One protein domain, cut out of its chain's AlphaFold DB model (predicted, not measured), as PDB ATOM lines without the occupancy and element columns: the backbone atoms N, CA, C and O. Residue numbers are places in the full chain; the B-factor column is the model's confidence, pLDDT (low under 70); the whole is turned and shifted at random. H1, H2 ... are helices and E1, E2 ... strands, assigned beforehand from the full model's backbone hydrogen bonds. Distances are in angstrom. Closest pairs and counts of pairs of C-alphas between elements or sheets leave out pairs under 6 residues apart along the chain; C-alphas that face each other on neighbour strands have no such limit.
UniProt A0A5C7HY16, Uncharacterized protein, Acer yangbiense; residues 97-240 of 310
ATOM      1  N   TRP A  97      59.256  20.947   2.610       38.53
ATOM      2  CA  TRP A  97      58.511  19.686   2.741       38.53
ATOM      3  C   TRP A  97      58.603  19.089   4.157       38.53
ATOM      4  O   TRP A  97      57.618  18.535   4.642       38.53
ATOM      5  N   GLU A  98      59.722  19.285   4.863       41.12
ATOM      6  CA  GLU A  98      59.844  18.920   6.281       41.12
ATOM      7  C   GLU A  98      58.947  19.803   7.158       41.12
ATOM      8  O   GLU A  98      58.202  19.289   7.987       41.12
ATOM      9  N   ILE A  99      58.910  21.120   6.916       44.94
ATOM     10  CA  ILE A  99      58.033  22.055   7.645       44.94
ATOM     11  C   ILE A  99      56.544  21.794   7.342       44.94
ATOM     12  O   ILE A  99      55.700  21.913   8.233       44.94
ATOM     13  N   LEU A 100      56.207  21.399   6.110       43.69
ATOM     14  CA  LEU A 100      54.833  21.109   5.693       43.69
ATOM     15  C   LEU A 100      54.315  19.773   6.247       43.69
ATOM     16  O   LEU A 100      53.134  19.703   6.595       43.69
ATOM     17  N   ASN A 101      55.170  18.761   6.423       44.50
ATOM     18  CA  ASN A 101      54.769  17.460   6.976       44.50
ATOM     19  C   ASN A 101      54.459  17.488   8.479       44.50
ATOM     20  O   ASN A 101      53.665  16.678   8.946       44.50
ATOM     21  N   PHE A 102      54.980  18.458   9.237       47.44
ATOM     22  CA  PHE A 102      54.598  18.623  10.645       47.44
ATOM     23  C   PHE A 102      53.183  19.182  10.840       47.44
ATOM     24  O   PHE A 102      52.734  19.310  11.974       47.44
ATOM     25  N   SER A 103      52.481  19.573   9.774       54.06
ATOM     26  CA  SER A 103      51.233  20.347   9.861       54.06
ATOM     27  C   SER A 103      49.983  19.513  10.148       54.06
ATOM     28  O   SER A 103      48.920  20.092  10.376       54.06
ATOM     29  N   GLN A 104      50.083  18.185  10.097       69.00
ATOM     30  CA  GLN A 104      48.938  17.275  10.149       69.00
ATOM     31  C   GLN A 104      49.142  16.176  11.194       69.00
ATOM     32  O   GLN A 104      50.247  15.974  11.698       69.00
ATOM     33  N   MET A 105      48.049  15.506  11.554       83.56
ATOM     34  CA  MET A 105      48.104  14.319  12.399       83.56
ATOM     35  C   MET A 105      48.823  13.189  11.653       83.56
ATOM     36  O   MET A 105      48.613  12.999  10.455       83.56
ATOM     37  N   GLU A 106      49.670  12.436  12.353       88.25
ATOM     38  CA  GLU A 106      50.433  11.334  11.757       88.25
ATOM     39  C   GLU A 106      49.654  10.023  11.911       88.25
ATOM     40  O   GLU A 106      49.415   9.564  13.033       88.25
ATOM     41  N   TYR A 107      49.280   9.400  10.791       88.94
ATOM     42  CA  TYR A 107      48.718   8.053  10.815       88.94
ATOM     43  C   TYR A 107      49.804   7.022  11.103       88.94
ATOM     44  O   TYR A 107      50.832   6.979  10.426       88.94
ATOM     45  N   LEU A 108      49.534   6.128  12.049       89.88
ATOM     46  CA  LEU A 108      50.374   4.977  12.334       89.88
ATOM     47  C   LEU A 108      49.554   3.693  12.296       89.88
ATOM     48  O   LEU A 108      48.432   3.623  12.804       89.88
ATOM     49  N   LYS A 109      50.162   2.635  11.752       88.25
ATOM     50  CA  LYS A 109      49.619   1.280  11.880       88.25
ATOM     51  C   LYS A 109      49.490   0.928  13.366       88.25
ATOM     52  O   LYS A 109      50.373   1.323  14.127       88.25
ATOM     53  N   PRO A 110      48.483   0.142  13.784       85.31
ATOM     54  CA  PRO A 110      48.220  -0.120  15.201       85.31
ATOM     55  C   PRO A 110      49.461  -0.548  15.986       85.31
ATOM     56  O   PRO A 110      49.799   0.049  17.001       85.31
ATOM     57  N   VAL A 111      50.217  -1.520  15.472       84.06
ATOM     58  CA  VAL A 111      51.431  -2.024  16.135       84.06
ATOM     59  C   VAL A 111      52.502  -0.937  16.295       84.06
ATOM     60  O   VAL A 111      53.121  -0.831  17.354       84.06
ATOM     61  N   ASP A 112      52.716  -0.116  15.268       88.00
ATOM     62  CA  ASP A 112      53.709   0.961  15.301       88.00
ATOM     63  C   ASP A 112      53.253   2.117  16.191       88.00
ATOM     64  O   ASP A 112      54.069   2.700  16.910       88.00
ATOM     65  N   PHE A 113      51.948   2.403  16.190       88.00
ATOM     66  CA  PHE A 113      51.312   3.360  17.083       88.00
ATOM     67  C   PHE A 113      51.589   2.987  18.534       88.00
ATOM     68  O   PHE A 113      52.199   3.782  19.243       88.00
ATOM     69  N   TYR A 114      51.258   1.759  18.949       83.19
ATOM     70  CA  TYR A 114      51.537   1.301  20.308       83.19
ATOM     71  C   TYR A 114      53.030   1.378  20.621       83.19
ATOM     72  O   TYR A 114      53.402   2.001  21.606       83.19
ATOM     73  N   LYS A 115      53.918   0.846  19.773       84.88
ATOM     74  CA  LYS A 115      55.372   0.894  20.029       84.88
ATOM     75  C   LYS A 115      55.902   2.317  20.227       84.88
ATOM     76  O   LYS A 115      56.745   2.533  21.096       84.88
ATOM     77  N   ARG A 116      55.453   3.281  19.416       84.44
ATOM     78  CA  ARG A 116      55.886   4.682  19.524       84.44
ATOM     79  C   ARG A 116      55.269   5.367  20.738       84.44
ATOM     80  O   ARG A 116      55.997   5.986  21.502       84.44
ATOM     81  N   ILE A 117      53.971   5.195  20.953       81.81
ATOM     82  CA  ILE A 117      53.248   5.785  22.081       81.81
ATOM     83  C   ILE A 117      53.734   5.220  23.413       81.81
ATOM     84  O   ILE A 117      53.945   5.993  24.334       81.81
ATOM     85  N   PHE A 118      53.995   3.915  23.528       75.56
ATOM     86  CA  PHE A 118      54.587   3.338  24.738       75.56
ATOM     87  C   PHE A 118      55.961   3.937  25.015       75.56
ATOM     88  O   PHE A 118      56.238   4.290  26.153       75.56
ATOM     89  N   LYS A 119      56.798   4.139  23.992       72.94
ATOM     90  CA  LYS A 119      58.056   4.874  24.174       72.94
ATOM     91  C   LYS A 119      57.804   6.306  24.642       72.94
ATOM     92  O   LYS A 119      58.495   6.747  25.543       72.94
ATOM     93  N   ASP A 120      56.832   7.014  24.079       69.31
ATOM     94  CA  ASP A 120      56.534   8.403  24.454       69.31
ATOM     95  C   ASP A 120      55.935   8.520  25.871       69.31
ATOM     96  O   ASP A 120      56.258   9.456  26.599       69.31
ATOM     97  N   ILE A 121      55.103   7.559  26.287       70.56
ATOM     98  CA  ILE A 121      54.525   7.461  27.636       70.56
ATOM     99  C   ILE A 121      55.606   7.090  28.655       70.56
ATOM    100  O   ILE A 121      55.651   7.693  29.720       70.56
ATOM    101  N   LEU A 122      56.483   6.133  28.331       58.28
ATOM    102  CA  LEU A 122      57.550   5.660  29.224       58.28
ATOM    103  C   LEU A 122      58.735   6.632  29.314       58.28
ATOM    104  O   LEU A 122      59.404   6.670  30.338       58.28
ATOM    105  N   LYS A 123      59.010   7.413  28.260       60.78
ATOM    106  CA  LYS A 123      60.093   8.413  28.241       60.78
ATOM    107  C   LYS A 123      59.749   9.704  28.972       60.78
ATOM    108  O   LYS A 123      60.658  10.464  29.291       60.78
ATOM    109  N   LYS A 124      58.465   9.992  29.211       59.72
ATOM    110  CA  LYS A 124      58.082  11.078  30.114       59.72
ATOM    111  C   LYS A 124      58.367  10.605  31.542       59.72
ATOM    112  O   LYS A 124      57.500  10.032  32.187       59.72
ATOM    113  N   GLU A 125      59.592  10.849  32.010       49.41
ATOM    114  CA  GLU A 125      60.039  10.608  33.397       49.41
ATOM    115  C   GLU A 125      59.185  11.349  34.441       49.41
ATOM    116  O   GLU A 125      59.223  11.025  35.625       49.41
ATOM    117  N   ASP A 126      58.347  12.296  34.010       56.78
ATOM    118  CA  ASP A 126      57.283  12.859  34.831       56.78
ATOM    119  C   ASP A 126      56.145  11.843  35.042       56.78
ATOM    120  O   ASP A 126      55.056  11.941  34.464       56.78
ATOM    121  N   TYR A 127      56.359  10.914  35.978       56.28
ATOM    122  CA  TYR A 127      55.335  10.010  36.530       56.28
ATOM    123  C   TYR A 127      54.086  10.748  37.044       56.28
ATOM    124  O   TYR A 127      53.038  10.139  37.256       56.28
ATOM    125  N   LEU A 128      54.185  12.064  37.251       60.72
ATOM    126  CA  LEU A 128      53.099  12.920  37.716       60.72
ATOM    127  C   LEU A 128      52.021  13.157  36.647       60.72
ATOM    128  O   LEU A 128      50.863  13.383  36.999       60.72
ATOM    129  N   LYS A 129      52.369  13.105  35.352       67.94
ATOM    130  CA  LYS A 129      51.419  13.270  34.239       67.94
ATOM    131  C   LYS A 129      51.783  12.324  33.090       67.94
ATOM    132  O   LYS A 129      52.328  12.775  32.079       67.94
ATOM    133  N   PRO A 130      51.465  11.023  33.204       75.25
ATOM    134  CA  PRO A 130      51.617  10.095  32.091       75.25
ATOM    135  C   PRO A 130      50.767  10.542  30.897       75.25
ATOM    136  O   PRO A 130      49.724  11.187  31.052       75.25
ATOM    137  N   GLY A 131      51.242  10.243  29.688       83.50
ATOM    138  CA  GLY A 131      50.496  10.511  28.461       83.50
ATOM    139  C   GLY A 131      49.216   9.680  28.394       83.50
ATOM    140  O   GLY A 131      49.255   8.487  28.701       83.50
ATOM    141  N   ARG A 132      48.103  10.294  27.980       89.44
ATOM    142  CA  ARG A 132      46.804   9.619  27.811       89.44
ATOM    143  C   ARG A 132      46.371   9.543  26.353       89.44
ATOM    144  O   ARG A 132      46.833  10.303  25.502       89.44
ATOM    145  N   LEU A 133      45.468   8.620  26.065       90.88
ATOM    146  CA  LEU A 133      44.901   8.379  24.747       90.88
ATOM    147  C   LEU A 133      43.459   8.863  24.699       90.88
ATOM    148  O   LEU A 133      42.704   8.694  25.658       90.88
ATOM    149  N   LEU A 134      43.078   9.435  23.559       91.94
ATOM    150  CA  LEU A 134      41.692   9.777  23.265       91.94
ATOM    151  C   LEU A 134      41.102   8.742  22.303       91.94
ATOM    152  O   LEU A 134      41.580   8.570  21.183       91.94
ATOM    153  N   GLY A 135      40.064   8.054  22.753       92.06
ATOM    154  CA  GLY A 135      39.228   7.159  21.970       92.06
ATOM    155  C   GLY A 135      38.127   7.928  21.252       92.06
ATOM    156  O   GLY A 135      37.411   8.717  21.872       92.06
ATOM    157  N   LEU A 136      37.991   7.674  19.955       90.81
ATOM    158  CA  LEU A 136      36.980   8.245  19.072       90.81
ATOM    159  C   LEU A 136      36.113   7.114  18.514       90.81
ATOM    160  O   LEU A 136      36.618   6.246  17.807       90.81
ATOM    161  N   ASP A 137      34.816   7.138  18.807       87.56
ATOM    162  CA  ASP A 137      33.808   6.313  18.137       87.56
ATOM    163  C   ASP A 137      33.010   7.181  17.172       87.56
ATOM    164  O   ASP A 137      32.278   8.070  17.610       87.56
ATOM    165  N   VAL A 138      33.137   6.932  15.871       86.88
ATOM    166  CA  VAL A 138      32.371   7.662  14.860       86.88
ATOM    167  C   VAL A 138      31.160   6.827  14.456       86.88
ATOM    168  O   VAL A 138      31.271   5.739  13.888       86.88
ATOM    169  N   SER A 139      29.973   7.360  14.731       83.19
ATOM    170  CA  SER A 139      28.703   6.841  14.225       83.19
ATOM    171  C   SER A 139      28.075   7.813  13.229       83.19
ATOM    172  O   SER A 139      28.552   8.934  13.048       83.19
ATOM    173  N   ASP A 140      26.979   7.404  12.593       80.94
ATOM    174  CA  ASP A 140      26.283   8.235  11.604       80.94
ATOM    175  C   ASP A 140      25.808   9.567  12.200       80.94
ATOM    176  O   ASP A 140      25.848  10.604  11.543       80.94
ATOM    177  N   LYS A 141      25.373   9.535  13.464       83.19
ATOM    178  CA  LYS A 141      24.749  10.676  14.147       83.19
ATOM    179  C   LYS A 141      25.648  11.306  15.194       83.19
ATOM    180  O   LYS A 141      25.667  12.519  15.331       83.19
ATOM    181  N   TYR A 142      26.416  10.491  15.907       85.62
ATOM    182  CA  TYR A 142      27.191  10.943  17.056       85.62
ATOM    183  C   TYR A 142      28.658  10.555  16.943       85.62
ATOM    184  O   TYR A 142      28.999   9.511  16.382       85.62
ATOM    185  N   VAL A 143      29.518  11.370  17.534       87.31
ATOM    186  CA  VAL A 143      30.895  11.015  17.852       87.31
ATOM    187  C   VAL A 143      30.998  10.881  19.361       87.31
ATOM    188  O   VAL A 143      30.769  11.848  20.092       87.31
ATOM    189  N   SER A 144      31.323   9.683  19.830       87.94
ATOM    190  CA  SER A 144      31.538   9.433  21.252       87.94
ATOM    191  C   SER A 144      33.024   9.550  21.562       87.94
ATOM    192  O   SER A 144      33.869   9.021  20.838       87.94
ATOM    193  N   LEU A 145      33.341  10.243  22.653       90.69
ATOM    194  CA  LEU A 145      34.708  10.459  23.112       90.69
ATOM    195  C   LEU A 145      34.954   9.679  24.401       90.69
ATOM    196  O   LEU A 145      34.109   9.664  25.295       90.69
ATOM    197  N   ALA A 146      36.125   9.069  24.529       91.38
ATOM    198  CA  ALA A 146      36.594   8.491  25.783       91.38
ATOM    199  C   ALA A 146      38.067   8.819  25.994       91.38
ATOM    200  O   ALA A 146      38.839   8.829  25.045       91.38
ATOM    201  N   VAL A 147      38.471   9.073  27.231       91.31
ATOM    202  CA  VAL A 147      39.871   9.341  27.578       91.31
ATOM    203  C   VAL A 147      40.375   8.199  28.443       91.31
ATOM    204  O   VAL A 147      39.673   7.753  29.353       91.31
ATOM    205  N   SER A 148      41.581   7.718  28.167       89.12
ATOM    206  CA  SER A 148      42.210   6.706  29.006       89.12
ATOM    207  C   SER A 148      42.546   7.250  30.398       89.12
ATOM    208  O   SER A 148      42.765   8.446  30.614       89.12
ATOM    209  N   ASP A 149      42.590   6.367  31.386       84.62
ATOM    210  CA  ASP A 149      43.060   6.701  32.717       84.62
ATOM    211  C   ASP A 149      44.583   6.920  32.729       84.62
ATOM    212  O   ASP A 149      45.301   6.709  31.758       84.62
ATOM    213  N   TRP A 150      45.113   7.367  33.866       81.25
ATOM    214  CA  TRP A 150      46.549   7.631  34.052       81.25
ATOM    215  C   TRP A 150      47.454   6.408  33.844       81.25
ATOM    216  O   TRP A 150      48.646   6.564  33.613       81.25
ATOM    217  N   LYS A 151      46.902   5.196  33.921       78.38
ATOM    218  CA  LYS A 151      47.620   3.938  33.728       78.38
ATOM    219  C   LYS A 151      47.394   3.383  32.322       78.38
ATOM    220  O   LYS A 151      47.994   2.372  31.983       78.38
ATOM    221  N   ASN A 152      46.555   4.038  31.514       79.50
ATOM    222  CA  ASN A 152      46.108   3.577  30.205       79.50
ATOM    223  C   ASN A 152      45.516   2.149  30.219       79.50
ATOM    224  O   ASN A 152      45.620   1.428  29.231       79.50
ATOM    225  N   LEU A 153      44.906   1.743  31.338       79.19
ATOM    226  CA  LEU A 153      44.278   0.430  31.542       79.19
ATOM    227  C   LEU A 153      42.766   0.467  31.334       79.19
ATOM    228  O   LEU A 153      42.142  -0.541  30.998       79.19
ATOM    229  N   THR A 154      42.164   1.622  31.605       80.12
ATOM    230  CA  THR A 154      40.727   1.837  31.482       80.12
ATOM    231  C   THR A 154      40.474   3.123  30.722       80.12
ATOM    232  O   THR A 154      41.325   4.008  30.701       80.12
ATOM    233  N   ALA A 155      39.301   3.251  30.107       86.88
ATOM    234  CA  ALA A 155      38.856   4.531  29.582       86.88
ATOM    235  C   ALA A 155      37.567   4.974  30.231       86.88
ATOM    236  O   ALA A 155      36.660   4.180  30.493       86.88
ATOM    237  N   VAL A 156      37.500   6.276  30.453       84.94
ATOM    238  CA  VAL A 156      36.333   6.959  30.971       84.94
ATOM    239  C   VAL A 156      35.673   7.658  29.788       84.94
ATOM    240  O   VAL A 156      36.342   8.433  29.096       84.94
ATOM    241  N   PRO A 157      34.390   7.378  29.506       87.31
ATOM    242  CA  PRO A 157      33.678   8.111  28.475       87.31
ATOM    243  C   PRO A 157      33.592   9.577  28.905       87.31
ATOM    244  O   PRO A 157      33.263   9.874  30.055       87.31
ATOM    245  N   LEU A 158      33.886  10.500  27.994       83.38
ATOM    246  CA  LEU A 158      33.549  11.895  28.227       83.38
ATOM    247  C   LEU A 158      32.027  11.986  28.154       83.38
ATOM    248  O   LEU A 158      31.424  11.513  27.193       83.38
ATOM    249  N   SER A 159      31.396  12.586  29.166       67.00
ATOM    250  CA  SER A 159      29.932  12.631  29.340       67.00
ATOM    251  C   SER A 159      29.160  13.288  28.185       67.00
ATOM    252  O   SER A 159      27.939  13.403  28.240       67.00
ATOM    253  N   ARG A 160      29.860  13.752  27.148       68.19
ATOM    254  CA  ARG A 160      29.334  14.488  26.011       68.19
ATOM    255  C   ARG A 160      29.550  13.682  24.730       68.19
ATOM    256  O   ARG A 160      30.626  13.725  24.138       68.19
ATOM    257  N   ALA A 161      28.510  12.973  24.295       69.00
ATOM    258  CA  ALA A 161      28.416  12.529  22.909       69.00
ATOM    259  C   ALA A 161      28.149  13.755  22.025       69.00
ATOM    260  O   ALA A 161      27.339  14.615  22.380       69.00
ATOM    261  N   LEU A 162      28.868  13.871  20.913       80.25
ATOM    262  CA  LEU A 162      28.799  15.029  20.030       80.25
ATOM    263  C   LEU A 162      27.924  14.697  18.830       80.25
ATOM    264  O   LEU A 162      28.271  13.802  18.065       80.25
ATOM    265  N   ASP A 163      26.811  15.404  18.656       79.56
ATOM    266  CA  ASP A 163      25.998  15.268  17.450       79.56
ATOM    267  C   ASP A 163      26.753  15.854  16.249       79.56
ATOM    268  O   ASP A 163      27.190  17.007  16.268       79.56
ATOM    269  N   ARG A 164      26.937  15.044  15.206       78.44
ATOM    270  CA  ARG A 164      27.652  15.420  13.980       78.44
ATOM    271  C   ARG A 164      26.906  16.471  13.167       78.44
ATOM    272  O   ARG A 164      27.547  17.180  12.399       78.44
ATOM    273  N   GLN A 165      25.580  16.536  13.283       73.31
ATOM    274  CA  GLN A 165      24.756  17.496  12.551       73.31
ATOM    275  C   GLN A 165      24.707  18.851  13.256       73.31
ATOM    276  O   GLN A 165      24.626  19.880  12.591       73.31
ATOM    277  N   GLU A 166      24.787  18.862  14.587       73.75
ATOM    278  CA  GLU A 166      24.728  20.099  15.372       73.75
ATOM    279  C   GLU A 166      26.109  20.733  15.589       73.75
ATOM    280  O   GLU A 166      26.222  21.955  15.706       73.75
ATOM    281  N   ILE A 167      27.176  19.928  15.653       77.81
ATOM    282  CA  ILE A 167      28.524  20.421  15.948       77.81
ATOM    283  C   ILE A 167      29.326  20.635  14.669       77.81
ATOM    284  O   ILE A 167      29.711  19.703  13.965       77.81
ATOM    285  N   ASN A 168      29.688  21.897  14.444       84.06
ATOM    286  CA  ASN A 168      30.647  22.282  13.420       84.06
ATOM    287  C   ASN A 168      32.012  21.627  13.671       84.06
ATOM    288  O   ASN A 168      32.518  21.621  14.797       84.06
ATOM    289  N   MET A 169      32.673  21.179  12.599       84.75
ATOM    290  CA  MET A 169      33.994  20.543  12.687       84.75
ATOM    291  C   MET A 169      35.040  21.419  13.396       84.75
ATOM    292  O   MET A 169      35.861  20.922  14.165       84.75
ATOM    293  N   SER A 170      34.973  22.745  13.216       85.56
ATOM    294  CA  SER A 170      35.859  23.678  13.926       85.56
ATOM    295  C   SER A 170      35.675  23.604  15.436       85.56
ATOM    296  O   SER A 170      36.664  23.552  16.158       85.56
ATOM    297  N   SER A 171      34.429  23.560  15.910       86.81
ATOM    298  CA  SER A 171      34.117  23.473  17.337       86.81
ATOM    299  C   SER A 171      34.578  22.144  17.933       86.81
ATOM    300  O   SER A 171      35.013  22.106  19.082       86.81
ATOM    301  N   MET A 172      34.537  21.060  17.153       86.25
ATOM    302  CA  MET A 172      35.094  19.780  17.581       86.25
ATOM    303  C   MET A 172      36.622  19.827  17.670       86.25
ATOM    304  O   MET A 172      37.188  19.350  18.650       86.25
ATOM    305  N   ALA A 173      37.288  20.455  16.700       88.19
ATOM    306  CA  ALA A 173      38.731  20.663  16.751       88.19
ATOM    307  C   ALA A 173      39.148  21.543  17.944       88.19
ATOM    308  O   ALA A 173      40.139  21.230  18.596       88.19
ATOM    309  N   ASP A 174      38.381  22.592  18.267       88.56
ATOM    310  CA  ASP A 174      38.598  23.440  19.451       88.56
ATOM    311  C   ASP A 174      38.439  22.655  20.758       88.56
ATOM    312  O   ASP A 174      39.261  22.774  21.664       88.56
ATOM    313  N   MET A 175      37.417  21.800  20.839       88.12
ATOM    314  CA  MET A 175      37.203  20.928  21.993       88.12
ATOM    315  C   MET A 175      38.335  19.913  22.154       88.12
ATOM    316  O   MET A 175      38.851  19.715  23.247       88.12
ATOM    317  N   ILE A 176      38.761  19.271  21.066       88.75
ATOM    318  CA  ILE A 176      39.894  18.346  21.120       88.75
ATOM    319  C   ILE A 176      41.157  19.104  21.533       88.75
ATOM    320  O   ILE A 176      41.903  18.614  22.375       88.75
ATOM    321  N   GLN A 177      41.365  20.317  21.021       90.12
ATOM    322  CA  GLN A 177      42.499  21.156  21.391       90.12
ATOM    323  C   GLN A 177      42.520  21.497  22.884       90.12
ATOM    324  O   GLN A 177      43.598  21.481  23.475       90.12
ATOM    325  N   SER A 178      41.368  21.758  23.513       90.12
ATOM    326  CA  SER A 178      41.308  21.989  24.964       90.12
ATOM    327  C   SER A 178      41.605  20.726  25.777       90.12
ATOM    328  O   SER A 178      42.223  20.821  26.834       90.12
ATOM    329  N   LEU A 179      41.251  19.542  25.260       89.25
ATOM    330  CA  LEU A 179      41.524  18.259  25.922       89.25
ATOM    331  C   LEU A 179      43.013  17.872  25.899       89.25
ATOM    332  O   LEU A 179      43.462  17.136  26.778       89.25
ATOM    333  N   ILE A 180      43.793  18.362  24.926       88.38
ATOM    334  CA  ILE A 180      45.230  18.052  24.807       88.38
ATOM    335  C   ILE A 180      46.002  18.412  26.087       88.38
ATOM    336  O   ILE A 180      46.610  17.508  26.666       88.38
ATOM    337  N   PRO A 181      46.005  19.676  26.564       88.62
ATOM    338  CA  PRO A 181      46.694  20.036  27.799       88.62
ATOM    339  C   PRO A 181      45.977  19.519  29.052       88.62
ATOM    340  O   PRO A 181      46.642  19.229  30.045       88.62
ATOM    341  N   GLU A 182      44.649  19.380  29.018       88.69
ATOM    342  CA  GLU A 182      43.851  18.932  30.166       88.69
ATOM    343  C   GLU A 182      44.160  17.481  30.552       88.69
ATOM    344  O   GLU A 182      44.297  17.150  31.732       88.69
ATOM    345  N   HIS A 183      44.314  16.611  29.555       86.25
ATOM    346  CA  HIS A 183      44.547  15.185  29.764       86.25
ATOM    347  C   HIS A 183      45.935  14.717  29.329       86.25
ATOM    348  O   HIS A 183      46.205  13.521  29.400       86.25
ATOM    349  N   ASN A 184      46.826  15.627  28.919       87.81
ATOM    350  CA  ASN A 184      48.159  15.300  28.404       87.81
ATOM    351  C   ASN A 184      48.079  14.245  27.285       87.81
ATOM    352  O   ASN A 184      48.705  13.181  27.349       87.81
ATOM    353  N   LEU A 185      47.240  14.522  26.287       88.44
ATOM    354  CA  LEU A 185      46.980  13.578  25.208       88.44
ATOM    355  C   LEU A 185      48.237  13.357  24.359       88.44
ATOM    356  O   LEU A 185      48.900  14.310  23.952       88.44
ATOM    357  N   VAL A 186      48.551  12.092  24.079       88.06
ATOM    358  CA  VAL A 186      49.696  11.686  23.241       88.06
ATOM    359  C   VAL A 186      49.277  11.119  21.889       88.06
ATOM    360  O   VAL A 186      50.080  11.086  20.956       88.06
ATOM    361  N   GLY A 187      48.019  10.704  21.751       89.75
ATOM    362  CA  GLY A 187      47.495  10.209  20.488       89.75
ATOM    363  C   GLY A 187      46.025   9.818  20.543       89.75
ATOM    364  O   GLY A 187      45.392   9.824  21.602       89.75
ATOM    365  N   PHE A 188      45.509   9.461  19.373       91.06
ATOM    366  CA  PHE A 188      44.119   9.087  19.158       91.06
ATOM    367  C   PHE A 188      43.981   7.626  18.741       91.06
ATOM    368  O   PHE A 188      44.772   7.111  17.948       91.06
ATOM    369  N   VAL A 189      42.920   6.989  19.221       90.88
ATOM    370  CA  VAL A 189      42.493   5.657  18.797       90.88
ATOM    371  C   VAL A 189      41.092   5.785  18.219       90.88
ATOM    372  O   VAL A 189      40.157   6.141  18.932       90.88
ATOM    373  N   VAL A 190      40.949   5.533  16.923       90.81
ATOM    374  CA  VAL A 190      39.685   5.701  16.201       90.81
ATOM    375  C   VAL A 190      39.070   4.332  15.954       90.81
ATOM    376  O   VAL A 190      39.654   3.514  15.246       90.81
ATOM    377  N   GLY A 191      37.904   4.083  16.537       87.38
ATOM    378  CA  GLY A 191      37.154   2.850  16.343       87.38
ATOM    379  C   GLY A 191      36.578   2.752  14.931       87.38
ATOM    380  O   GLY A 191      35.994   3.709  14.417       87.38
ATOM    381  N   THR A 192      36.723   1.588  14.302       82.12
ATOM    382  CA  THR A 192      36.152   1.284  12.984       82.12
ATOM    383  C   THR A 192      35.222   0.084  13.079       82.12
ATOM    384  O   THR A 192      35.547  -0.913  13.714       82.12
ATOM    385  N   LYS A 193      34.052   0.161  12.439       70.12
ATOM    386  CA  LYS A 193      33.003  -0.868  12.554       70.12
ATOM    387  C   LYS A 193      33.168  -2.065  11.608       70.12
ATOM    388  O   LYS A 193      32.407  -3.017  11.738       70.12
ATOM    389  N   HIS A 194      34.067  -1.998  10.624       59.50
ATOM    390  CA  HIS A 194      34.151  -2.986   9.546       59.50
ATOM    391  C   HIS A 194      35.493  -3.718   9.516       59.50
ATOM    392  O   HIS A 194      36.532  -3.109   9.280       59.50
ATOM    393  N   ASP A 195      35.395  -5.046   9.589       56.91
ATOM    394  CA  ASP A 195      36.475  -6.039   9.730       56.91
ATOM    395  C   ASP A 195      37.489  -6.074   8.555       56.91
ATOM    396  O   ASP A 195      38.390  -6.912   8.512       56.91
ATOM    397  N   ARG A 196      37.290  -5.253   7.505       54.56
ATOM    398  CA  ARG A 196      38.066  -5.322   6.243       54.56
ATOM    399  C   ARG A 196      38.271  -3.997   5.508       54.56
ATOM    400  O   ARG A 196      39.094  -3.952   4.597       54.56
ATOM    401  N   CYS A 197      37.538  -2.938   5.848       60.66
ATOM    402  CA  CYS A 197      37.673  -1.646   5.180       60.66
ATOM    403  C   CYS A 197      37.332  -0.517   6.146       60.66
ATOM    404  O   CYS A 197      36.361  -0.614   6.899       60.66
ATOM    405  N   LEU A 198      38.129   0.552   6.098       68.06
ATOM    406  CA  LEU A 198      37.821   1.790   6.797       68.06
ATOM    407  C   LEU A 198      36.450   2.281   6.355       68.06
ATOM    408  O   LEU A 198      36.204   2.462   5.162       68.06
ATOM    409  N   ASP A 199      35.564   2.481   7.328       79.12
ATOM    410  CA  ASP A 199      34.268   3.072   7.047       79.12
ATOM    411  C   ASP A 199      34.481   4.452   6.412       79.12
ATOM    412  O   ASP A 199      35.232   5.284   6.935       79.12
ATOM    413  N   ALA A 200      33.843   4.682   5.263       82.44
ATOM    414  CA  ALA A 200      34.027   5.911   4.500       82.44
ATOM    415  C   ALA A 200      33.657   7.146   5.333       82.44
ATOM    416  O   ALA A 200      34.253   8.210   5.149       82.44
ATOM    417  N   GLN A 201      32.719   7.014   6.279       83.44
ATOM    418  CA  GLN A 201      32.360   8.117   7.158       83.44
ATOM    419  C   GLN A 201      33.428   8.379   8.211       83.44
ATOM    420  O   GLN A 201      33.772   9.539   8.415       83.44
ATOM    421  N   THR A 202      33.971   7.340   8.853       86.19
ATOM    422  CA  THR A 202      35.105   7.489   9.777       86.19
ATOM    423  C   THR A 202      36.301   8.123   9.073       86.19
ATOM    424  O   THR A 202      36.907   9.047   9.613       86.19
ATOM    425  N   GLN A 203      36.608   7.693   7.846       87.25
ATOM    426  CA  GLN A 203      37.689   8.279   7.056       87.25
ATOM    427  C   GLN A 203      37.417   9.753   6.735       87.25
ATOM    428  O   GLN A 203      38.259  10.599   7.017       87.25
ATOM    429  N   THR A 204      36.225  10.076   6.223       88.56
ATOM    430  CA  THR A 204      35.831  11.464   5.914       88.56
ATOM    431  C   THR A 204      35.892  12.344   7.157       88.56
ATOM    432  O   THR A 204      36.401  13.458   7.108       88.56
ATOM    433  N   PHE A 205      35.432  11.827   8.297       88.69
ATOM    434  CA  PHE A 205      35.469  12.532   9.569       88.69
ATOM    435  C   PHE A 205      36.901  12.853  10.010       88.69
ATOM    436  O   PHE A 205      37.177  13.986  10.397       88.69
ATOM    437  N   ILE A 206      37.819  11.886   9.936       89.19
ATOM    438  CA  ILE A 206      39.228  12.117  10.275       89.19
ATOM    439  C   ILE A 206      39.883  13.065   9.272       89.19
ATOM    440  O   ILE A 206      40.629  13.949   9.682       89.19
ATOM    441  N   ASP A 207      39.577  12.945   7.982       88.19
ATOM    442  CA  ASP A 207      40.096  13.851   6.961       88.19
ATOM    443  C   ASP A 207      39.622  15.288   7.199       88.19
ATOM    444  O   ASP A 207      40.412  16.228   7.092       88.19
ATOM    445  N   ASP A 208      38.356  15.476   7.557       88.50
ATOM    446  CA  ASP A 208      37.795  16.786   7.868       88.50
ATOM    447  C   ASP A 208      38.354  17.337   9.183       88.50
ATOM    448  O   ASP A 208      38.734  18.507   9.237       88.50
ATOM    449  N   LEU A 209      38.541  16.494  10.201       87.19
ATOM    450  CA  LEU A 209      39.226  16.874  11.436       87.19
ATOM    451  C   LEU A 209      40.679  17.290  11.165       87.19
ATOM    452  O   LEU A 209      41.137  18.304  11.687       87.19
ATOM    453  N   CYS A 210      41.397  16.572  10.302       85.31
ATOM    454  CA  CYS A 210      42.754  16.911   9.882       85.31
ATOM    455  C   CYS A 210      42.800  18.208   9.064       85.31
ATOM    456  O   CYS A 210      43.736  18.992   9.218       85.31
ATOM    457  N   LYS A 211      41.808  18.462   8.198       84.56
ATOM    458  CA  LYS A 211      41.718  19.682   7.376       84.56
ATOM    459  C   LYS A 211      41.354  20.910   8.203       84.56
ATOM    460  O   LYS A 211      42.005  21.943   8.059       84.56
ATOM    461  N   THR A 212      40.324  20.815   9.037       79.25
ATOM    462  CA  THR A 212      39.817  21.922   9.860       79.25
ATOM    463  C   THR A 212      40.682  22.141  11.096       79.25
ATOM    464  O   THR A 212      40.882  23.270  11.531       79.25
ATOM    465  N   GLY A 213      41.256  21.067  11.630       65.94
ATOM    466  CA  GLY A 213      42.186  21.079  12.750       65.94
ATOM    467  C   GLY A 213      43.631  21.403  12.372       65.94
ATOM    468  O   GLY A 213      44.504  21.260  13.230       65.94
ATOM    469  N   LYS A 214      43.915  21.852  11.135       67.19
ATOM    470  CA  LYS A 214      45.252  22.313  10.713       67.19
ATOM    471  C   LYS A 214      45.780  23.355  11.706       67.19
ATOM    472  O   LYS A 214      45.316  24.489  11.742       67.19
ATOM    473  N   GLY A 215      46.742  22.942  12.533       64.75
ATOM    474  CA  GLY A 215      47.343  23.743  13.607       64.75
ATOM    475  C   GLY A 215      46.816  23.467  15.025       64.75
ATOM    476  O   GLY A 215      47.590  23.622  15.965       64.75
ATOM    477  N   LYS A 216      45.570  23.002  15.199       74.69
ATOM    478  CA  LYS A 216      44.938  22.757  16.516       74.69
ATOM    479  C   LYS A 216      45.256  21.381  17.105       74.69
ATOM    480  O   LYS A 216      45.454  21.252  18.306       74.69
ATOM    481  N   VAL A 217      45.348  20.364  16.250       73.19
ATOM    482  CA  VAL A 217      45.653  18.964  16.619       73.19
ATOM    483  C   VAL A 217      47.029  18.521  16.105       73.19
ATOM    484  O   VAL A 217      47.285  17.348  15.837       73.19
ATOM    485  N   LYS A 218      47.930  19.493  15.923       75.06
ATOM    486  CA  LYS A 218      49.248  19.310  15.308       75.06
ATOM    487  C   LYS A 218      50.133  18.378  16.144       75.06
ATOM    488  O   LYS A 218      50.234  18.541  17.356       75.06
ATOM    489  N   GLY A 219      50.822  17.446  15.481       78.31
ATOM    490  CA  GLY A 219      51.828  16.576  16.108       78.31
ATOM    491  C   GLY A 219      51.268  15.376  16.877       78.31
ATOM    492  O   GLY A 219      52.044  14.586  17.412       78.31
ATOM    493  N   LEU A 220      49.944  15.211  16.915       85.81
ATOM    494  CA  LEU A 220      49.327  14.023  17.485       85.81
ATOM    495  C   LEU A 220      49.334  12.874  16.482       85.81
ATOM    496  O   LEU A 220      49.079  13.043  15.287       85.81
ATOM    497  N   LYS A 221      49.613  11.684  17.003       90.56
ATOM    498  CA  LYS A 221      49.544  10.434  16.254       90.56
ATOM    499  C   LYS A 221      48.132   9.882  16.346       90.56
ATOM    500  O   LYS A 221      47.481  10.031  17.382       90.56
ATOM    501  N   TYR A 222      47.676   9.190  15.316       91.94
ATOM    502  CA  TYR A 222      46.423   8.452  15.380       91.94
ATOM    503  C   TYR A 222      46.549   7.069  14.759       91.94
ATOM    504  O   TYR A 222      47.401   6.816  13.905       91.94
ATOM    505  N   THR A 223      45.681   6.168  15.199       91.69
ATOM    506  CA  THR A 223      45.544   4.840  14.618       91.69
ATOM    507  C   THR A 223      44.081   4.442  14.517       91.69
ATOM    508  O   THR A 223      43.232   4.962  15.248       91.69
ATOM    509  N   PHE A 224      43.798   3.511  13.614       89.25
ATOM    510  CA  PHE A 224      42.490   2.890  13.491       89.25
ATOM    511  C   PHE A 224      42.487   1.577  14.254       89.25
ATOM    512  O   PHE A 224      43.410   0.773  14.127       89.25
ATOM    513  N   TRP A 225      41.452   1.366  15.050       85.00
ATOM    514  CA  TRP A 225      41.254   0.140  15.792       85.00
ATOM    515  C   TRP A 225      39.972  -0.525  15.330       85.00
ATOM    516  O   TRP A 225      38.897   0.072  15.377       85.00
ATOM    517  N   ASP A 226      40.103  -1.770  14.894       77.50
ATOM    518  CA  ASP A 226      38.962  -2.554  14.469       77.50
ATOM    519  C   ASP A 226      38.120  -2.951  15.685       77.50
ATOM    520  O   ASP A 226      38.574  -3.676  16.573       77.50
ATOM    521  N   CYS A 227      36.890  -2.442  15.748       60.75
ATOM    522  CA  CYS A 227      35.931  -2.776  16.796       60.75
ATOM    523  C   CYS A 227      35.324  -4.178  16.592       60.75
ATOM    524  O   CYS A 227      34.547  -4.631  17.439       60.75
ATOM    525  N   GLY A 228      35.677  -4.873  15.501       54.88
ATOM    526  CA  GLY A 228      35.368  -6.275  15.237       54.88
ATOM    527  C   GLY A 228      36.098  -7.229  16.185       54.88
ATOM    528  O   GLY A 228      37.020  -7.949  15.802       54.88
ATOM    529  N   ILE A 229      35.679  -7.295  17.452       46.12
ATOM    530  CA  ILE A 229      36.118  -8.369  18.355       46.12
ATOM    531  C   ILE A 229      35.383  -9.663  17.973       46.12
ATOM    532  O   ILE A 229      34.443 -10.099  18.631       46.12
ATOM    533  N   THR A 230      35.856 -10.295  16.904       42.97
ATOM    534  CA  THR A 230      35.741 -11.745  16.677       42.97
ATOM    535  C   THR A 230      37.086 -12.408  16.391       42.97
ATOM    536  O   THR A 230      37.172 -13.637  16.399       42.97
ATOM    537  N   SER A 231      38.168 -11.653  16.181       37.94
ATOM    538  CA  SER A 231      39.465 -12.250  15.864       37.94
ATOM    539  C   SER A 231      40.346 -12.413  17.110       37.94
ATOM    540  O   SER A 231      40.513 -11.517  17.937       37.94
ATOM    541  N   LYS A 232      40.948 -13.601  17.238       37.84
ATOM    542  CA  LYS A 232      41.814 -14.070  18.340       37.84
ATOM    543  C   LYS A 232      43.028 -13.165  18.649       37.84
ATOM    544  O   LYS A 232      43.749 -13.425  19.608       37.84
ATOM    545  N   LEU A 233      43.254 -12.107  17.865       39.09
ATOM    546  CA  LEU A 233      44.344 -11.141  18.018       39.09
ATOM    547  C   LEU A 233      44.078 -10.084  19.106       39.09
ATOM    548  O   LEU A 233      45.024  -9.604  19.728       39.09
ATOM    549  N   ALA A 234      42.808  -9.758  19.381       41.25
ATOM    550  CA  ALA A 234      42.427  -8.818  20.446       41.25
ATOM    551  C   ALA A 234      42.816  -9.343  21.841       41.25
ATOM    552  O   ALA A 234      43.277  -8.591  22.700       41.25
ATOM    553  N   LEU A 235      42.735 -10.667  22.024       35.72
ATOM    554  CA  LEU A 235      43.256 -11.364  23.199       35.72
ATOM    555  C   LEU A 235      44.780 -11.268  23.297       35.72
ATOM    556  O   LEU A 235      45.291 -11.179  24.404       35.72
ATOM    557  N   PHE A 236      45.504 -11.237  22.174       34.88
ATOM    558  CA  PHE A 236      46.969 -11.185  22.159       34.88
ATOM    559  C   PHE A 236      47.511  -9.805  22.562       34.88
ATOM    560  O   PHE A 236      48.473  -9.737  23.319       34.88
ATOM    561  N   LEU A 237      46.876  -8.704  22.136       36.94
ATOM    562  CA  LEU A 237      47.230  -7.361  22.624       36.94
ATOM    563  C   LEU A 237      46.837  -7.145  24.096       36.94
ATOM    564  O   LEU A 237      47.573  -6.467  24.809       36.94
ATOM    565  N   CYS A 238      45.763  -7.781  24.577       36.53
ATOM    566  CA  CYS A 238      45.486  -7.864  26.017       36.53
ATOM    567  C   CYS A 238      46.524  -8.723  26.766       36.53
ATOM    568  O   CYS A 238      46.908  -8.376  27.877       36.53
ATOM    569  N   PHE A 239      47.018  -9.813  26.164       26.38
ATOM    570  CA  PHE A 239      48.001 -10.716  26.782       26.38
ATOM    571  C   PHE A 239      49.406 -10.110  26.864       26.38
ATOM    572  O   PHE A 239      50.099 -10.293  27.860       26.38
ATOM    573  N   VAL A 240      49.832  -9.361  25.842       31.88
ATOM    574  CA  VAL A 240      51.157  -8.711  25.808       31.88
ATOM    575  C   VAL A 240      51.264  -7.584  26.845       31.88
ATOM    576  O   VAL A 240      52.364  -7.259  27.280       31.88
TER     577      VAL A 240
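This is residues 97 to 240 of the 310 residues of an uncharacterized protein of Acer yangbiense (UniProt A0A5C7HY16). A strongly twisted sheet of five strands lies between helices: H3 and H4, meeting near their ends at a corner, cover one face, and H2 covers E4 and E5 on the other. The short helices H1 and H5, at the two ends of the printed part, lie off the sheet. The printed part has 144 residues, with five named helices and five named strands in the order H1 H2 E1 E2 E3 H3 E4 H4 E5 H5. The sheet is mixed, in the order E3 E2 E1 E4 E5, and the class is mixed, helices and strands. The whole is compact and rounded, with a radius of gyration of the C-alphas of 15.1 A and spans of 39 by 37 by 37 A.

E1, residues 132 to 138, E2, residues 142 to 148, and E3, residues 155 to 157, form a meander, each strand the antiparallel neighbour of the one before; N 135 and O 146 are 2.7 A apart, and N 156 and O 147 2.8 A. E4, residues 185 to 192, is parallel to E1, with N 136 and O 189 at 2.8 A. E5, residues 221 to 226, is parallel to E4, with N 225 and O 190 at 2.8 A. H3, residues 169 to 183, is on the sheet over E1 at a height of 8.8 A; the closest C-alphas, of Arg 132 and His 183, are 6.3 A apart. H4, residues 200 to 212, is on the same face at a height of 10.1 A, over E1 and only just over E4, with 3 of its C-alphas. H3 and H4 touch through residues 169 to 173 and 208 to 212 alone, about perpendicular at 78 degrees; their closest C-alphas, of Ser 170 and Thr 212, are 5.9 A apart. H2, residues 110 to 123, is on the opposite face over E4 and E5, giving three layers, helices on both faces of a sheet; the C-alphas of Pro 110 and Thr 223 are its closest to E5, 5.7 A apart. E4, H4 and E5 form a strand-helix-strand unit, two parallel neighbour strands with a helix between along the chain; E3, H3 and E4 form a split one, with E2 and E1 between its strands. Both crossovers are right-handed. H1, residues 97 to 101, and H5, residues 233 to 240, are not on the sheet. Every O i to N i+4 pair is within hydrogen-bond range in H1, H2, H4 and H5, and 9 of 11 are in H3.

H1 begins at C-alpha 97 (58.511, 19.686, 2.741), and H5 ends at C-alpha 240 (51.157, -8.711, 25.808). From first to last C-alpha, H3 measures 20.8 A, E4 20.4 A and H2 19.6 A.

The C-alphas farthest apart, of Glu 125 and Gln 165, are 41.6 A apart. The printed part has no cut, and E3 to H3 is a long link. Mean pLDDT of the printed part is 75.4; residues under 70 include 97 to 104, 122 to 129 and 227 to 240.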